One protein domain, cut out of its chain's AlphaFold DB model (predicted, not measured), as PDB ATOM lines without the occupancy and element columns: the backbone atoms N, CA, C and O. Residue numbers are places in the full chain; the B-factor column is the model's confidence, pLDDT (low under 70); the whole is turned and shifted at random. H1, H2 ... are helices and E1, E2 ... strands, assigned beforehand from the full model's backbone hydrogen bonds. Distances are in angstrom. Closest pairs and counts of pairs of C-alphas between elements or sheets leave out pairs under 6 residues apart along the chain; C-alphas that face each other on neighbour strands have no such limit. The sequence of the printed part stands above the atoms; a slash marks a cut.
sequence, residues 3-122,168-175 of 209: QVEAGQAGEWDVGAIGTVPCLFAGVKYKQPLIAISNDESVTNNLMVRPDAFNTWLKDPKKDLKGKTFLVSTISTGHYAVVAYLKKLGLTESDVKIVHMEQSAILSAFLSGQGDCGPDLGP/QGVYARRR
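What this domain is: This is residues 3 to 122 and 168 to 175 of the 209 residues of the protein "NMT1 domain-containing protein" of Deltaproteobacteria bacterium (UniProt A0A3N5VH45). Two lobes stand end to end: a small three-stranded sheet, E1, E7 and E2, with H2 over one face, and a second lobe whose short strands E3, E6, E4 and E5 lie side by side between H5 and H6. H3 and H4 sit at the end of the second lobe away from the first; H2 and H5 meet at their ends where the lobes join. The printed part has 128 residues with six named helices and seven named strands, in the order H1 E1 H2 E2 E3 H3 H4 E4 H5 E5 H6 E6 E7, and the class is mixed. E1, E7, E2 are antiparallel, as are E3 and E6; E4 and E5 are parallel. It is elongated, 53 by 30 by 25 A, yet only just compact, close to loose, with a radius of gyration of the C-alphas of 16.3 A.

How they stand to each other: The inner strand E7, residues 168 to 172, has edge strands E1, residues 14 to 17, and E2, residues 33 to 39, as antiparallel neighbours; N 169 and O 17 are 2.9 A apart, N 170 and O 35 2.8 A. H2, residues 19 to 29, is on this sheet, two layers, at a height over the sheet of 9.8 A, along E7 at 7 degrees on the local plane. E1, H2, E2 form a split strand-helix-strand unit, E7 between its strands, with a right-handed crossover. H1, residues 3 to 9, only grazes the sheet and only just touches H2, with 3 pairs of C-alphas within 8 A, the closest Val 4 and Ala 25, 6.5 A. H5, residues 76 to 88, and H2 touch only at their ends, the closest C-alphas Val 20 and Thr 76, 5.3 A. E4, residues 68 to 71, H5 and E5, residues 96 to 99, form a strand-helix-strand unit, parallel neighbour strands joined through a helix, with a right-handed crossover; N 69 and O 96 are 2.8 A apart. E6, residues 116 to 119, is the antiparallel neighbour of E3, residues 45 to 48, with N 47 and O 117 2.8 A apart. The closest C-alphas of E4 and E6 are Phe 69 and Cys 116, 4.7 A. H6, residues 102 to 110, is apart from H5; its C-alpha closest to E4 is Ile 105, 6.2 A from Leu 70. H4, residues 60 to 63, is close to but not clearly touching H3, residues 50 to 56, at Trp 56 and Asp 63, C-alphas 5.5 A apart. Every O i to N i+4 pair is within hydrogen-bond range in H1, H2 and H5, 3 of 5 in H6 and 1 of 3 in H3, which has 2 of 4 O i to N i+3 pairs within range; H4 is too short for an i+4 pair.

Where its parts are: H1 begins at C-alpha 3, (123.421, 138.541, 85.819). H5 is 18.7 A long, E2 15.0 A, H2 14.8 A, E7 13.7 A and H6 13.0 A. E7 ends at C-alpha 172, (134.718, 133.471, 90.728).

The domain as a whole: The C-alphas of Lys 58 and Arg 175 are the farthest apart, 53.3 A. Residues 123 to 167 are not printed, and C-alphas 122 and 168 are 15.1 A apart across this cut. Of the links printed whole, H5 to E5 is short but not tight and the others are tight. Mean pLDDT of the printed part is 75.2; residues 40 to 45, 51 to 58, 116 to 122 and 168 to 175 are under 70.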
ATOM      1  N   GLN A   3     122.037 139.019  85.739       76.75
ATOM      2  CA  GLN A   3     123.421 138.541  85.819       76.75
ATOM      3  C   GLN A   3     123.710 137.780  87.123       76.75
ATOM      4  O   GLN A   3     124.388 136.753  87.096       76.75
ATOM      5  N   VAL A   4     123.176 138.247  88.259       80.94
ATOM      6  CA  VAL A   4     123.346 137.577  89.563       80.94
ATOM      7  C   VAL A   4     122.587 136.251  89.586       80.94
ATOM      8  O   VAL A   4     123.114 135.247  90.057       80.94
ATOM      9  N   GLU A   5     121.370 136.234  89.044       82.88
ATOM     10  CA  GLU A   5     120.530 135.034  88.945       82.88
ATOM     11  C   GLU A   5     121.152 133.977  88.021       82.88
ATOM     12  O   GLU A   5     121.250 132.817  88.414       82.88
ATOM     13  N   ALA A   6     121.679 134.379  86.861       80.75
ATOM     14  CA  ALA A   6     122.415 133.493  85.956       80.75
ATOM     15  C   ALA A   6     123.677 132.904  86.617       80.75
ATOM     16  O   ALA A   6     123.989 131.726  86.447       80.75
ATOM     17  N   GLY A   7     124.370 133.695  87.444       81.88
ATOM     18  CA  GLY A   7     125.528 133.215  88.204       81.88
ATOM     19  C   GLY A   7     125.153 132.180  89.262       81.88
ATOM     20  O   GLY A   7     125.893 131.223  89.481       81.88
ATOM     21  N   GLN A   8     123.986 132.337  89.893       79.25
ATOM     22  CA  GLN A   8     123.432 131.330  90.804       79.25
ATOM     23  C   GLN A   8     122.993 130.057  90.081       79.25
ATOM     24  O   GLN A   8     123.223 128.963  90.594       79.25
ATOM     25  N   ALA A   9     122.409 130.190  88.889       83.75
ATOM     26  CA  ALA A   9     122.012 129.063  88.047       83.75
ATOM     27  C   ALA A   9     123.211 128.270  87.490       83.75
ATOM     28  O   ALA A   9     123.047 127.143  87.033       83.75
ATOM     29  N   GLY A  10     124.429 128.814  87.589       80.38
ATOM     30  CA  GLY A  10     125.647 128.164  87.110       80.38
ATOM     31  C   GLY A  10     125.919 128.381  85.624       80.38
ATOM     32  O   GLY A  10     126.728 127.649  85.060       80.38
ATOM     33  N   GLU A  11     125.288 129.390  85.020       84.06
ATOM     34  CA  GLU A  11     125.477 129.769  83.611       84.06
ATOM     35  C   GLU A  11     126.859 130.395  83.350       84.06
ATOM     36  O   GLU A  11     127.335 130.427  82.219       84.06
ATOM     37  N   TRP A  12     127.531 130.895  84.394       80.06
ATOM     38  CA  TRP A  12     128.893 131.421  84.314       80.06
ATOM     39  C   TRP A  12     129.689 131.154  85.596       80.06
ATOM     40  O   TRP A  12     129.140 131.103  86.699       80.06
ATOM     41  N   ASP A  13     131.008 131.002  85.453       75.88
ATOM     42  CA  ASP A  13     131.919 130.774  86.582       75.88
ATOM     43  C   ASP A  13     132.605 132.059  87.067       75.88
ATOM     44  O   ASP A  13     132.902 132.168  88.256       75.88
ATOM     45  N   VAL A  14     132.850 133.031  86.177       79.19
ATOM     46  CA  VAL A  14     133.470 134.331  86.483       79.19
ATOM     47  C   VAL A  14     132.697 135.456  85.798       79.19
ATOM     48  O   VAL A  14     132.307 135.318  84.642       79.19
ATOM     49  N   GLY A  15     132.491 136.573  86.497       81.06
ATOM     50  CA  GLY A  15     131.775 137.732  85.961       81.06
ATOM     51  C   GLY A  15     132.197 139.037  86.628       81.06
ATOM     52  O   GLY A  15     132.523 139.047  87.817       81.06
ATOM     53  N   ALA A  16     132.196 140.128  85.862       79.62
ATOM     54  CA  ALA A  16     132.374 141.485  86.371       79.62
ATOM     55  C   ALA A  16     131.003 142.145  86.561       79.62
ATOM     56  O   ALA A  16     130.163 142.101  85.660       79.62
ATOM     57  N   ILE A  17     130.756 142.718  87.739       80.81
ATOM     58  CA  ILE A  17     129.494 143.388  88.063       80.81
ATOM     59  C   ILE A  17     129.741 144.591  88.982       80.81
ATOM     60  O   ILE A  17     130.704 144.619  89.755       80.81
ATOM     61  N   GLY A  18     128.861 145.592  88.921       77.00
ATOM     62  CA  GLY A  18     128.937 146.779  89.777       77.00
ATOM     63  C   GLY A  18     128.971 146.444  91.274       77.00
ATOM     64  O   GLY A  18     128.417 145.430  91.702       77.00
ATOM     65  N   THR A  19     129.593 147.313  92.081       79.69
ATOM     66  CA  THR A  19     129.872 147.092  93.518       79.69
ATOM     67  C   THR A  19     128.634 146.738  94.342       79.69
ATOM     68  O   THR A  19     128.699 145.904  95.241       79.69
ATOM     69  N   VAL A  20     127.493 147.359  94.046       81.88
ATOM     70  CA  VAL A  20     126.249 147.162  94.805       81.88
ATOM     71  C   VAL A  20     125.619 145.792  94.506       81.88
ATOM     72  O   VAL A  20     125.400 145.033  95.455       81.88
ATOM     73  N   PRO A  21     125.407 145.405  93.230       80.62
ATOM     74  CA  PRO A  21     125.057 144.030  92.872       80.62
ATOM     75  C   PRO A  21     126.018 142.980  93.443       80.62
ATOM     76  O   PRO A  21     125.589 141.930  93.915       80.62
ATOM     77  N   CYS A  22     127.310 143.297  93.414       79.62
ATOM     78  CA  CYS A  22     128.420 142.527  93.963       79.62
ATOM     79  C   CYS A  22     128.204 142.259  95.466       79.62
ATOM     80  O   CYS A  22     128.078 141.109  95.888       79.62
ATOM     81  N   LEU A  23     128.035 143.303  96.275       83.25
ATOM     82  CA  LEU A  23     127.785 143.151  97.706       83.25
ATOM     83  C   LEU A  23     126.503 142.353  97.990       83.25
ATOM     84  O   LEU A  23     126.496 141.481  98.858       83.25
ATOM     85  N   PHE A  24     125.431 142.615  97.238       83.56
ATOM     86  CA  PHE A  24     124.176 141.880  97.376       83.56
ATOM     87  C   PHE A  24     124.359 140.380  97.098       83.56
ATOM     88  O   PHE A  24     123.901 139.544  97.879       83.56
ATOM     89  N   ALA A  25     125.071 140.037  96.025       84.00
ATOM     90  CA  ALA A  25     125.413 138.666  95.664       84.00
ATOM     91  C   ALA A  25     126.277 137.978  96.736       84.00
ATOM     92  O   ALA A  25     126.020 136.828  97.103       84.00
ATOM     93  N   GLY A  26     127.255 138.692  97.296       84.06
ATOM     94  CA  GLY A  26     128.099 138.197  98.383       84.06
ATOM     95  C   GLY A  26     127.320 137.911  99.667       84.06
ATOM     96  O   GLY A  26     127.458 136.833 100.245       84.06
ATOM     97  N   VAL A  27     126.450 138.831 100.093       85.88
ATOM     98  CA  VAL A  27     125.653 138.674 101.323       85.88
ATOM     99  C   VAL A  27     124.570 137.609 101.158       85.88
ATOM    100  O   VAL A  27     124.419 136.748 102.023       85.88
ATOM    101  N   LYS A  28     123.818 137.642 100.052       84.19
ATOM    102  CA  LYS A  28     122.659 136.762  99.851       84.19
ATOM    103  C   LYS A  28     123.053 135.358  99.404       84.19
ATOM    104  O   LYS A  28     122.475 134.384  99.876       84.19
ATOM    105  N   TYR A  29     124.029 135.253  98.506       84.19
ATOM    106  CA  TYR A  29     124.359 134.000  97.831       84.19
ATOM    107  C   TYR A  29     125.780 133.493  98.097       84.19
ATOM    108  O   TYR A  29     126.192 132.483  97.527       84.19
ATOM    109  N   LYS A  30     126.541 134.165  98.972       83.94
ATOM    110  CA  LYS A  30     127.917 133.782  99.336       83.94
ATOM    111  C   LYS A  30     128.854 133.679  98.122       83.94
ATOM    112  O   LYS A  30     129.791 132.880  98.131       83.94
ATOM    113  N   GLN A  31     128.605 134.475  97.077       80.94
ATOM    114  CA  GLN A  31     129.506 134.586  95.929       80.94
ATOM    115  C   GLN A  31     130.744 135.399  96.339       80.94
ATOM    116  O   GLN A  31     130.586 136.509  96.846       80.94
ATOM    117  N   PRO A  32     131.971 134.872  96.176       81.25
ATOM    118  CA  PRO A  32     133.168 135.574  96.618       81.25
ATOM    119  C   PRO A  32     133.608 136.629  95.596       81.25
ATOM    120  O   PRO A  32     133.783 136.331  94.413       81.25
ATOM    121  N   LEU A  33     133.833 137.849  96.084       82.75
ATOM    122  CA  LEU A  33     134.548 138.900  95.364       82.75
ATOM    123  C   LEU A  33     136.038 138.546  95.336       82.75
ATOM    124  O   LEU A  33     136.647 138.400  96.396       82.75
ATOM    125  N   ILE A  34     136.620 138.407  94.146       83.31
ATOM    126  CA  ILE A  34     138.020 137.987  93.979       83.31
ATOM    127  C   ILE A  34     138.954 139.125  93.569       83.31
ATOM    128  O   ILE A  34     140.143 139.066  93.869       83.31
ATOM    129  N   ALA A  35     138.440 140.155  92.899       79.69
ATOM    130  CA  ALA A  35     139.225 141.311  92.483       79.69
ATOM    131  C   ALA A  35     138.329 142.521  92.204       79.69
ATOM    132  O   ALA A  35     137.112 142.397  92.084       79.69
ATOM    133  N   ILE A  36     138.955 143.685  92.062       80.75
ATOM    134  CA  ILE A  36     138.342 144.890  91.507       80.75
ATOM    135  C   ILE A  36     138.835 145.018  90.062       80.75
ATOM    136  O   ILE A  36     140.044 145.012  89.846       80.75
ATOM    137  N   SER A  37     137.931 145.102  89.082       76.00
ATOM    138  CA  SER A  37     138.303 145.219  87.661       76.00
ATOM    139  C   SER A  37     138.620 146.650  87.242       76.00
ATOM    140  O   SER A  37     139.511 146.856  86.425       76.00
ATOM    141  N   ASN A  38     137.891 147.635  87.767       72.19
ATOM    142  CA  ASN A  38     138.064 149.046  87.431       72.19
ATOM    143  C   ASN A  38     137.471 149.967  88.517       72.19
ATOM    144  O   ASN A  38     136.727 149.526  89.395       72.19
ATOM    145  N   ASP A  39     137.814 151.256  88.448       70.75
ATOM    146  CA  ASP A  39     137.170 152.331  89.210       70.75
ATOM    147  C   ASP A  39     136.285 153.144  88.256       70.75
ATOM    148  O   ASP A  39     136.779 153.770  87.320       70.75
ATOM    149  N   GLU A  40     134.978 153.121  88.499       66.69
ATOM    150  CA  GLU A  40     133.962 153.801  87.687       66.69
ATOM    151  C   GLU A  40     133.308 154.955  88.452       66.69
ATOM    152  O   GLU A  40     132.226 155.441  88.119       66.69
ATOM    153  N   SER A  41     133.951 155.431  89.515       66.06
ATOM    154  CA  SER A  41     133.395 156.489  90.362       66.06
ATOM    155  C   SER A  41     133.093 157.791  89.610       66.06
ATOM    156  O   SER A  41     132.164 158.497  89.992       66.06
ATOM    157  N   VAL A  42     133.836 158.099  88.541       61.97
ATOM    158  CA  VAL A  42     133.631 159.296  87.702       61.97
ATOM    159  C   VAL A  42     132.650 159.095  86.546       61.97
ATOM    160  O   VAL A  42     132.172 160.079  85.984       61.97
ATOM    161  N   THR A  43     132.342 157.849  86.183       63.91
ATOM    162  CA  THR A  43     131.417 157.533  85.082       63.91
ATOM    163  C   THR A  43     129.985 157.322  85.566       63.91
ATOM    164  O   THR A  43     129.061 157.383  84.767       63.91
ATOM    165  N   ASN A  44     129.775 157.142  86.874       68.94
ATOM    166  CA  ASN A  44     128.446 157.072  87.477       68.94
ATOM    167  C   ASN A  44     127.837 158.473  87.629       68.94
ATOM    168  O   ASN A  44     127.923 159.088  88.695       68.94
ATOM    169  N   ASN A  45     127.206 158.967  86.565       69.31
ATOM    170  CA  ASN A  45     126.562 160.276  86.552       69.31
ATOM    171  C   ASN A  45     125.035 160.164  86.545       69.31
ATOM    172  O   ASN A  45     124.458 159.122  86.243       69.31
ATOM    173  N   LEU A  46     124.368 161.258  86.907       74.69
ATOM    174  CA  LEU A  46     122.924 161.397  86.757       74.69
ATOM    175  C   LEU A  46     122.658 162.277  85.538       74.69
ATOM    176  O   LEU A  46     123.035 163.448  85.534       74.69
ATOM    177  N   MET A  47     121.998 161.723  84.527       76.25
ATOM    178  CA  MET A  47     121.469 162.510  83.423       76.25
ATOM    179  C   MET A  47     120.180 163.185  83.864       76.25
ATOM    180  O   MET A  47     119.273 162.553  84.414       76.25
ATOM    181  N   VAL A  48     120.107 164.476  83.583       77.94
ATOM    182  CA  VAL A  48     118.924 165.310  83.762       77.94
ATOM    183  C   VAL A  48     118.564 165.899  82.410       77.94
ATOM    184  O   VAL A  48     119.410 165.983  81.516       77.94
ATOM    185  N   ARG A  49     117.309 166.293  82.226       76.88
ATOM    186  CA  ARG A  49     116.918 166.915  80.962       76.88
ATOM    187  C   ARG A  49     117.569 168.298  80.759       76.88
ATOM    188  O   ARG A  49     117.940 168.956  81.734       76.88
ATOM    189  N   PRO A  50     117.709 168.767  79.506       71.75
ATOM    190  CA  PRO A  50     118.352 170.053  79.219       71.75
ATOM    191  C   PRO A  50     117.642 171.260  79.859       71.75
ATOM    192  O   PRO A  50     118.284 172.198  80.323       71.75
ATOM    193  N   ASP A  51     116.312 171.224  79.928       67.31
ATOM    194  CA  ASP A  51     115.463 172.214  80.604       67.31
ATOM    195  C   ASP A  51     115.640 172.196  82.135       67.31
ATOM    196  O   ASP A  51     115.629 173.240  82.796       67.31
ATOM    197  N   ALA A  52     115.883 171.011  82.693       66.06
ATOM    198  CA  ALA A  52     116.193 170.794  84.099       66.06
ATOM    199  C   ALA A  52     117.587 171.311  84.501       66.06
ATOM    200  O   ALA A  52     117.761 171.793  85.620       66.06
ATOM    201  N   PHE A  53     118.578 171.292  83.603       64.12
ATOM    202  CA  PHE A  53     119.949 171.726  83.915       64.12
ATOM    203  C   PHE A  53     120.019 173.187  84.396       64.12
ATOM    204  O   PHE A  53     120.672 173.496  85.392       64.12
ATOM    205  N   ASN A  54     119.277 174.089  83.748       61.59
ATOM    206  CA  ASN A  54     119.282 175.520  84.079       61.59
ATOM    207  C   ASN A  54     118.486 175.875  85.346       61.59
ATOM    208  O   ASN A  54     118.673 176.955  85.920       61.59
ATOM    209  N   THR A  55     117.578 174.996  85.768       59.69
ATOM    210  CA  THR A  55     116.691 175.216  86.915       59.69
ATOM    211  C   THR A  55     117.235 174.533  88.168       59.69
ATOM    212  O   THR A  55     117.406 175.199  89.186       59.69
ATOM    213  N   TRP A  56     117.654 173.269  88.069       64.38
ATOM    214  CA  TRP A  56     117.994 172.426  89.221       64.38
ATOM    215  C   TRP A  56     119.364 172.709  89.833       64.38
ATOM    216  O   TRP A  56     119.609 172.372  90.989       64.38
ATOM    217  N   LEU A  57     120.264 173.365  89.094       61.78
ATOM    218  CA  LEU A  57     121.549 173.814  89.639       61.78
ATOM    219  C   LEU A  57     121.401 174.942  90.674       61.78
ATOM    220  O   LEU A  57     122.350 175.204  91.413       61.78
ATOM    221  N   LYS A  58     120.237 175.605  90.745       67.62
ATOM    222  CA  LYS A  58     119.999 176.733  91.661       67.62
ATOM    223  C   LYS A  58     119.497 176.284  93.034       67.62
ATOM    224  O   LYS A  58     119.995 176.790  94.037       67.62
ATOM    225  N   ASP A  59     118.547 175.347  93.095       73.88
ATOM    226  CA  ASP A  59     118.058 174.760  94.351       73.88
ATOM    227  C   ASP A  59     117.701 173.267  94.172       73.88
ATOM    228  O   ASP A  59     116.527 172.878  94.161       73.88
ATOM    229  N   PRO A  60     118.716 172.386  94.085       71.69
ATOM    230  CA  PRO A  60     118.511 170.969  93.777       71.69
ATOM    231  C   PRO A  60     117.638 170.249  94.811       71.69
ATOM    232  O   PRO A  60     117.008 169.241  94.503       71.69
ATOM    233  N   LYS A  61     117.553 170.752  96.049       76.62
ATOM    234  CA  LYS A  61     116.712 170.144  97.084       76.62
ATOM    235  C   LYS A  61     115.222 170.336  96.794       76.62
ATOM    236  O   LYS A  61     114.431 169.427  97.043       76.62
ATOM    237  N   LYS A  62     114.827 171.515  96.313       78.00
ATOM    238  CA  LYS A  62     113.432 171.783  95.944       78.00
ATOM    239  C   LYS A  62     113.082 171.147  94.610       78.00
ATOM    240  O   LYS A  62     112.011 170.567  94.485       78.00
ATOM    241  N   ASP A  63     114.002 171.219  93.658       75.81
ATOM    242  CA  ASP A  63     113.708 170.867  92.274       75.81
ATOM    243  C   ASP A  63     113.634 169.361  92.019       75.81
ATOM    244  O   ASP A  63     112.876 168.926  91.154       75.81
ATOM    245  N   LEU A  64     114.375 168.557  92.790       78.69
ATOM    246  CA  LEU A  64     114.326 167.095  92.691       78.69
ATOM    247  C   LEU A  64     113.102 166.495  93.384       78.69
ATOM    248  O   LEU A  64     112.728 165.360  93.090       78.69
ATOM    249  N   LYS A  65     112.462 167.233  94.296       82.12
ATOM    250  CA  LYS A  65     111.299 166.736  95.029       82.12
ATOM    251  C   LYS A  65     110.126 166.511  94.070       82.12
ATOM    252  O   LYS A  65     109.752 167.387  93.299       82.12
ATOM    253  N   GLY A  66     109.542 165.317  94.114       82.44
ATOM    254  CA  GLY A  66     108.447 164.893  93.241       82.44
ATOM    255  C   GLY A  66     108.862 164.528  91.812       82.44
ATOM    256  O   GLY A  66     107.995 164.167  91.017       82.44
ATOM    257  N   LYS A  67     110.157 164.589  91.470       85.00
ATOM    258  CA  LYS A  67     110.658 164.193  90.147       85.00
ATOM    259  C   LYS A  67     110.734 162.686  89.987       85.00
ATOM    260  O   LYS A  67     110.894 161.944  90.960       85.00
ATOM    261  N   THR A  68     110.631 162.246  88.737       87.25
ATOM    262  CA  THR A  68     110.650 160.834  88.370       87.25
ATOM    263  C   THR A  68     112.058 160.397  87.984       87.25
ATOM    264  O   THR A  68     112.614 160.858  86.987       87.25
ATOM    265  N   PHE A  69     112.615 159.477  88.767       84.62
ATOM    266  CA  PHE A  69     113.905 158.841  88.535       84.62
ATOM    267  C   PHE A  69     113.685 157.464  87.922       84.62
ATOM    268  O   PHE A  69     113.087 156.589  88.548       84.62
ATOM    269  N   LEU A  70     114.192 157.260  86.712       85.19
ATOM    270  CA  LEU A  70     114.208 155.958  86.057       85.19
ATOM    271  C   LEU A  70     115.499 155.258  86.456       85.19
ATOM    272  O   LEU A  70     116.570 155.705  86.070       85.19
ATOM    273  N   VAL A  71     115.438 154.191  87.249       83.75
ATOM    274  CA  VAL A  71     116.654 153.506  87.710       83.75
ATOM    275  C   VAL A  71     116.409 152.024  87.941       83.75
ATOM    276  O   VAL A  71     115.355 151.597  88.409       83.75
ATOM    277  N   SER A  72     117.406 151.203  87.635       80.81
ATOM    278  CA  SER A  72     117.376 149.786  87.981       80.81
ATOM    279  C   SER A  72     117.640 149.641  89.480       80.81
ATOM    280  O   SER A  72     118.700 150.031  89.967       80.81
ATOM    281  N   THR A  73     116.684 149.121  90.247       79.12
ATOM    282  CA  THR A  73     116.811 148.994  91.703       79.12
ATOM    283  C   THR A  73     117.938 148.031  92.059       79.12
ATOM    284  O   THR A  73     118.155 147.046  91.357       79.12
ATOM    285  N   ILE A  74     118.637 148.289  93.170       78.06
ATOM    286  CA  ILE A  74     119.792 147.481  93.626       78.06
ATOM    287  C   ILE A  74     120.993 147.566  92.649       78.06
ATOM    288  O   ILE A  74     121.948 146.798  92.736       78.06
ATOM    289  N   SER A  75     120.997 148.538  91.732       77.00
ATOM    290  CA  SER A  75     122.165 148.851  90.903       77.00
ATOM    291  C   SER A  75     123.092 149.872  91.570       77.00
ATOM    292  O   SER A  75     122.721 150.569  92.519       77.00
ATOM    293  N   THR A  76     124.299 150.011  91.021       73.88
ATOM    294  CA  THR A  76     125.231 151.097  91.360       73.88
ATOM    295  C   THR A  76     124.592 152.475  91.143       73.88
ATOM    296  O   THR A  76     124.729 153.350  91.996       73.88
ATOM    297  N   GLY A  77     123.813 152.641  90.065       74.50
ATOM    298  CA  GLY A  77     123.062 153.869  89.787       74.50
ATOM    299  C   GLY A  77     121.993 154.164  90.843       74.50
ATOM    300  O   GLY A  77     121.831 155.310  91.251       74.50
ATOM    301  N   HIS A  78     121.322 153.133  91.369       80.69
ATOM    302  CA  HIS A  78     120.367 153.300  92.470       80.69
ATOM    303  C   HIS A  78     121.055 153.824  93.729       80.69
ATOM    304  O   HIS A  78     120.614 154.808  94.315       80.69
ATOM    305  N   TYR A  79     122.185 153.226  94.112       81.94
ATOM    306  CA  TYR A  79     122.948 153.700  95.265       81.94
ATOM    307  C   TYR A  79     123.473 155.128  95.072       81.94
ATOM    308  O   TYR A  79     123.439 155.917  96.014       81.94
ATOM    309  N   ALA A  80     123.920 155.484  93.863       80.00
ATOM    310  CA  ALA A  80     124.363 156.841  93.554       80.00
ATOM    311  C   ALA A  80     123.235 157.870  93.761       80.00
ATOM    312  O   ALA A  80     123.458 158.896  94.404       80.00
ATOM    313  N   VAL A  81     122.014 157.563  93.305       81.19
ATOM    314  CA  VAL A  81     120.827 158.409  93.521       81.19
ATOM    315  C   VAL A  81     120.518 158.553  95.010       81.19
ATOM    316  O   VAL A  81     120.384 159.671  95.503       81.19
ATOM    317  N   VAL A  82     120.477 157.452  95.761       84.62
ATOM    318  CA  VAL A  82     120.178 157.481  97.203       84.62
ATOM    319  C   VAL A  82     121.239 158.264  97.982       84.62
ATOM    320  O   VAL A  82     120.913 159.088  98.839       84.62
ATOM    321  N   ALA A  83     122.520 158.062  97.665       82.88
ATOM    322  CA  ALA A  83     123.620 158.804  98.273       82.88
ATOM    323  C   ALA A  83     123.538 160.308  97.959       82.88
ATOM    324  O   ALA A  83     123.802 161.141  98.832       82.88
ATOM    325  N   TYR A  84     123.135 160.658  96.736       81.00
ATOM    326  CA  TYR A  84     122.939 162.040  96.318       81.00
ATOM    327  C   TYR A  84     121.758 162.702  97.044       81.00
ATOM    328  O   TYR A  84     121.927 163.779  97.618       81.00
ATOM    329  N   LEU A  85     120.606 162.030  97.131       82.88
ATOM    330  CA  LEU A  85     119.442 162.507  97.886       82.88
ATOM    331  C   LEU A  85     119.779 162.712  99.366       82.88
ATOM    332  O   LEU A  85     119.493 163.771  99.926       82.88
ATOM    333  N   LYS A  86     120.497 161.760  99.975       84.94
ATOM    334  CA  LYS A  86     120.949 161.864 101.367       84.94
ATOM    335  C   LYS A  86     121.836 163.088 101.599       84.94
ATOM    336  O   LYS A  86     121.700 163.752 102.623       84.94
ATOM    337  N   LYS A  87     122.716 163.425 100.650       82.44
ATOM    338  CA  LYS A  87     123.567 164.626 100.726       82.44
ATOM    339  C   LYS A  87     122.750 165.923 100.701       82.44
ATOM    340  O   LYS A  87     123.143 166.897 101.334       82.44
ATOM    341  N   LEU A  88     121.616 165.927 100.003       81.88
ATOM    342  CA  LEU A  88     120.677 167.052  99.951       81.88
ATOM    343  C   LEU A  88     119.694 167.070 101.142       81.88
ATOM    344  O   LEU A  88     118.911 168.011 101.296       81.88
ATOM    345  N   GLY A  89     119.736 166.050 102.003       84.81
ATOM    346  CA  GLY A  89     118.781 165.866 103.096       84.81
ATOM    347  C   GLY A  89     117.376 165.509 102.605       84.81
ATOM    348  O   GLY A  89     116.403 165.892 103.251       84.81
ATOM    349  N   LEU A  90     117.281 164.847 101.450       84.81
ATOM    350  CA  LEU A  90     116.066 164.246 100.908       84.81
ATOM    351  C   LEU A  90     116.078 162.736 101.149       84.81
ATOM    352  O   LEU A  90     117.132 162.120 101.334       84.81
ATOM    353  N   THR A  91     114.893 162.145 101.118       86.62
ATOM    354  CA  THR A  91     114.698 160.697 101.192       86.62
ATOM    355  C   THR A  91     114.176 160.155  99.868       86.62
ATOM    356  O   THR A  91     113.691 160.904  99.022       86.62
ATOM    357  N   GLU A  92     114.234 158.836  99.687       82.62
ATOM    358  CA  GLU A  92     113.606 158.171  98.538       82.62
ATOM    359  C   GLU A  92     112.096 158.453  98.461       82.62
ATOM    360  O   GLU A  92     111.537 158.467  97.373       82.62
ATOM    361  N   SER A  93     111.442 158.747  99.590       86.31
ATOM    362  CA  SER A  93     110.020 159.113  99.647       86.31
ATOM    363  C   SER A  93     109.713 160.501  99.082       86.31
ATOM    364  O   SER A  93     108.563 160.788  98.756       86.31
ATOM    365  N   ASP A  94     110.715 161.374  98.969       85.44
ATOM    366  CA  ASP A  94     110.558 162.701  98.374       85.44
ATOM    367  C   ASP A  94     110.609 162.663  96.840       85.44
ATOM    368  O   ASP A  94     110.328 163.676  96.202       85.44
ATOM    369  N   VAL A  95     110.962 161.525  96.235       86.38
ATOM    370  CA  VAL A  95     111.120 161.357  94.785       86.38
ATOM    371  C   VAL A  95     110.317 160.160  94.280       86.38
ATOM    372  O   VAL A  95     109.975 159.252  95.032       86.38
ATOM    373  N   LYS A  96     110.011 160.127  92.983       88.25
ATOM    374  CA  LYS A  96     109.336 158.984  92.368       88.25
ATOM    375  C   LYS A  96     110.364 158.087  91.688       88.25
ATOM    376  O   LYS A  96     110.770 158.350  90.560       88.25
ATOM    377  N   ILE A  97     110.777 157.018  92.362       86.69
ATOM    378  CA  ILE A  97     111.680 156.014  91.786       86.69
ATOM    379  C   ILE A  97     110.855 154.998  90.994       86.69
ATOM    380  O   ILE A  97     110.006 154.303  91.548       86.69
ATOM    381  N   VAL A  98     111.107 154.912  89.689       86.88
ATOM    382  CA  VAL A  98     110.502 153.920  88.799       86.88
ATOM    383  C   VAL A  98     111.563 152.894  88.439       86.88
ATOM    384  O   VAL A  98     112.586 153.215  87.829       86.88
ATOM    385  N   HIS A  99     111.303 151.647  88.825       84.19
ATOM    386  CA  HIS A  99     112.173 150.539  88.480       84.19
ATOM    387  C   HIS A  99     112.031 150.184  86.999       84.19
ATOM    388  O   HIS A  99     110.938 149.843  86.549       84.19
ATOM    389  N   MET A 100     113.138 150.226  86.259       83.00
ATOM    390  CA  MET A 100     113.210 149.737  84.881       83.00
ATOM    391  C   MET A 100     114.541 149.022  84.636       83.00
ATOM    392  O   MET A 100     115.546 149.306  85.297       83.00
ATOM    393  N   GLU A 101     114.553 148.101  83.678       80.06
ATOM    394  CA  GLU A 101     115.786 147.480  83.187       80.06
ATOM    395  C   GLU A 101     116.611 148.481  82.374       80.06
ATOM    396  O   GLU A 101     116.061 149.348  81.691       80.06
ATOM    397  N   GLN A 102     117.938 148.357  82.429       71.25
ATOM    398  CA  GLN A 102     118.871 149.338  81.862       71.25
ATOM    399  C   GLN A 102     118.648 149.593  80.360       71.25
ATOM    400  O   GLN A 102     118.751 150.731  79.907       71.25
ATOM    401  N   SER A 103     118.262 148.565  79.600       77.38
ATOM    402  CA  SER A 103     117.912 148.681  78.176       77.38
ATOM    403  C   SER A 103     116.653 149.516  77.927       77.38
ATOM    404  O   SER A 103     116.573 150.228  76.930       77.38
ATOM    405  N   ALA A 104     115.680 149.464  78.838       80.31
ATOM    406  CA  ALA A 104     114.429 150.205  78.731       80.31
ATOM    407  C   ALA A 104     114.552 151.647  79.249       80.31
ATOM    408  O   ALA A 104     113.815 152.518  78.789       80.31
ATOM    409  N   ILE A 105     115.490 151.918  80.170       80.38
ATOM    410  CA  ILE A 105     115.714 153.258  80.737       80.38
ATOM    411  C   ILE A 105     116.061 154.267  79.645       80.38
ATOM    412  O   ILE A 105     115.468 155.341  79.622       80.38
ATOM    413  N   LEU A 106     116.974 153.936  78.725       79.06
ATOM    414  CA  LEU A 106     117.383 154.876  77.677       79.06
ATOM    415  C   LEU A 106     116.204 155.251  76.768       79.06
ATOM    416  O   LEU A 106     115.951 156.430  76.537       79.06
ATOM    417  N   SER A 107     115.434 154.267  76.301       81.25
ATOM    418  CA  SER A 107     114.263 154.512  75.450       81.25
ATOM    419  C   SER A 107     113.160 155.282  76.181       81.25
ATOM    420  O   SER A 107     112.574 156.200  75.607       81.25
ATOM    421  N   ALA A 108     112.899 154.964  77.450       82.62
ATOM    422  CA  ALA A 108     111.935 155.682  78.282       82.62
ATOM    423  C   ALA A 108     112.387 157.126  78.563       82.62
ATOM    424  O   ALA A 108     111.582 158.059  78.506       82.62
ATOM    425  N   PHE A 109     113.687 157.329  78.790       81.62
ATOM    426  CA  PHE A 109     114.277 158.649  78.964       81.62
ATOM    427  C   PHE A 109     114.205 159.466  77.670       81.62
ATOM    428  O   PHE A 109     113.800 160.623  77.709       81.62
ATOM    429  N   LEU A 110     114.484 158.890  76.502       79.12
ATOM    430  CA  LEU A 110     114.314 159.595  75.224       79.12
ATOM    431  C   LEU A 110     112.840 159.917  74.924       79.12
ATOM    432  O   LEU A 110     112.544 160.973  74.378       79.12
ATOM    433  N   SER A 111     111.914 159.059  75.356       82.88
ATOM    434  CA  SER A 111     110.467 159.207  75.123       82.88
ATOM    435  C   SER A 111     109.750 160.148  76.101       82.88
ATOM    436  O   SER A 111     108.526 160.248  76.062       82.88
ATOM    437  N   GLY A 112     110.465 160.813  77.013       79.44
ATOM    438  CA  GLY A 112     109.848 161.762  77.950       79.44
ATOM    439  C   GLY A 112     109.300 161.156  79.251       79.44
ATOM    440  O   GLY A 112     108.724 161.884  80.050       79.44
ATOM    441  N   GLN A 113     109.466 159.853  79.506       78.00
ATOM    442  CA  GLN A 113     108.780 159.150  80.609       78.00
ATOM    443  C   GLN A 113     109.413 159.337  82.002       78.00
ATOM    444  O   GLN A 113     108.891 158.831  82.995       78.00
ATOM    445  N   GLY A 114     110.521 160.070  82.100       77.44
ATOM    446  CA  GLY A 114     111.167 160.397  83.370       77.44
ATOM    447  C   GLY A 114     112.031 161.646  83.284       77.44
ATOM    448  O   GLY A 114     112.414 162.068  82.192       77.44
ATOM    449  N   ASP A 115     112.320 162.245  84.434       74.44
ATOM    450  CA  ASP A 115     113.062 163.503  84.528       74.44
ATOM    451  C   ASP A 115     114.568 163.266  84.724       74.44
ATOM    452  O   ASP A 115     115.389 164.064  84.271       74.44
ATOM    453  N   CYS A 116     114.927 162.155  85.382       69.81
ATOM    454  CA  CYS A 116     116.306 161.761  85.667       69.81
ATOM    455  C   CYS A 116     116.552 160.293  85.302       69.81
ATOM    456  O   CYS A 116     115.695 159.442  85.556       69.81
ATOM    457  N   GLY A 117     117.747 159.977  84.806       67.38
ATOM    458  CA  GLY A 117     118.205 158.601  84.597       67.38
ATOM    459  C   GLY A 117     119.697 158.455  84.912       67.38
ATOM    460  O   GLY A 117     120.444 159.415  84.731       67.38
ATOM    461  N   PRO A 118     120.162 157.303  85.424       62.34
ATOM    462  CA  PRO A 118     121.583 157.062  85.621       62.34
ATOM    463  C   PRO A 118     122.278 156.945  84.260       62.34
ATOM    464  O   PRO A 118     121.835 156.189  83.393       62.34
ATOM    465  N   ASP A 119     123.378 157.673  84.090       62.19
ATOM    466  CA  ASP A 119     124.314 157.444  82.999       62.19
ATOM    467  C   ASP A 119     125.141 156.199  83.323       62.19
ATOM    468  O   ASP A 119     125.923 156.183  84.273       62.19
ATOM    469  N   LEU A 120     124.899 155.128  82.574       53.31
ATOM    470  CA  LEU A 120     125.609 153.852  82.697       53.31
ATOM    471  C   LEU A 120     125.966 153.287  81.307       53.31
ATOM    472  O   LEU A 120     126.119 152.075  81.154       53.31
ATOM    473  N   GLY A 121     126.016 154.133  80.269       40.78
ATOM    474  CA  GLY A 121     126.272 153.714  78.885       40.78
ATOM    475  C   GLY A 121     127.739 153.871  78.448       40.78
ATOM    476  O   GLY A 121     128.474 154.652  79.043       40.78
ATOM    477  N   PRO A 122     128.175 153.220  77.346       29.97
ATOM    478  CA  PRO A 122     129.460 153.501  76.684       29.97
ATOM    479  C   PRO A 122     129.484 154.872  75.976       29.97
ATOM    480  O   PRO A 122     130.420 155.192  75.249       29.97
ATOM    481  N   GLN A 168     134.048 148.309  90.148       47.69
ATOM    482  CA  GLN A 168     133.422 147.046  89.740       47.69
ATOM    483  C   GLN A 168     134.193 145.855  90.308       47.69
ATOM    484  O   GLN A 168     135.423 145.840  90.340       47.69
ATOM    485  N   GLY A 169     133.451 144.850  90.769       48.69
ATOM    486  CA  GLY A 169     134.009 143.631  91.335       48.69
ATOM    487  C   GLY A 169     133.996 142.481  90.336       48.69
ATOM    488  O   GLY A 169     132.993 142.263  89.658       48.69
ATOM    489  N   VAL A 170     135.082 141.710  90.296       45.59
ATOM    490  CA  VAL A 170     135.181 140.431  89.583       45.59
ATOM    491  C   VAL A 170     134.906 139.289  90.555       45.59
ATOM    492  O   VAL A 170     135.405 139.279  91.682       45.59
ATOM    493  N   TYR A 171     134.133 138.310  90.100       49.28
ATOM    494  CA  TYR A 171     133.706 137.138  90.861       49.28
ATOM    495  C   TYR A 171     134.294 135.854  90.306       49.28
ATOM    496  O   TYR A 171     134.449 135.751  89.100       49.28
ATOM    497  N   ALA A 172     134.519 134.854  91.160       39.28
ATOM    498  CA  ALA A 172     134.718 133.471  90.728       39.28
ATOM    499  C   ALA A 172     133.857 132.507  91.544       39.28
ATOM    500  O   ALA A 172     133.672 132.661  92.751       39.28
ATOM    501  N   ARG A 173     133.341 131.465  90.898       44.22
ATOM    502  CA  ARG A 173     132.655 130.363  91.562       44.22
ATOM    503  C   ARG A 173     133.612 129.630  92.506       44.22
ATOM    504  O   ARG A 173     134.777 129.398  92.191       44.22
ATOM    505  N   ARG A 174     133.067 129.133  93.622       36.22
ATOM    506  CA  ARG A 174     133.750 128.294  94.630       36.22
ATOM    507  C   ARG A 174     134.549 127.104  94.063       36.22
ATOM    508  O   ARG A 174     135.469 126.653  94.729       36.22
ATOM    509  N   ARG A 175     134.262 126.637  92.838       35.16
ATOM    510  CA  ARG A 175     135.030 125.573  92.158       35.16
ATOM    511  C   ARG A 175     136.478 125.955  91.823       35.16
ATOM    512  O   ARG A 175     137.260 125.066  91.510       35.16
TER     513      ARG A 175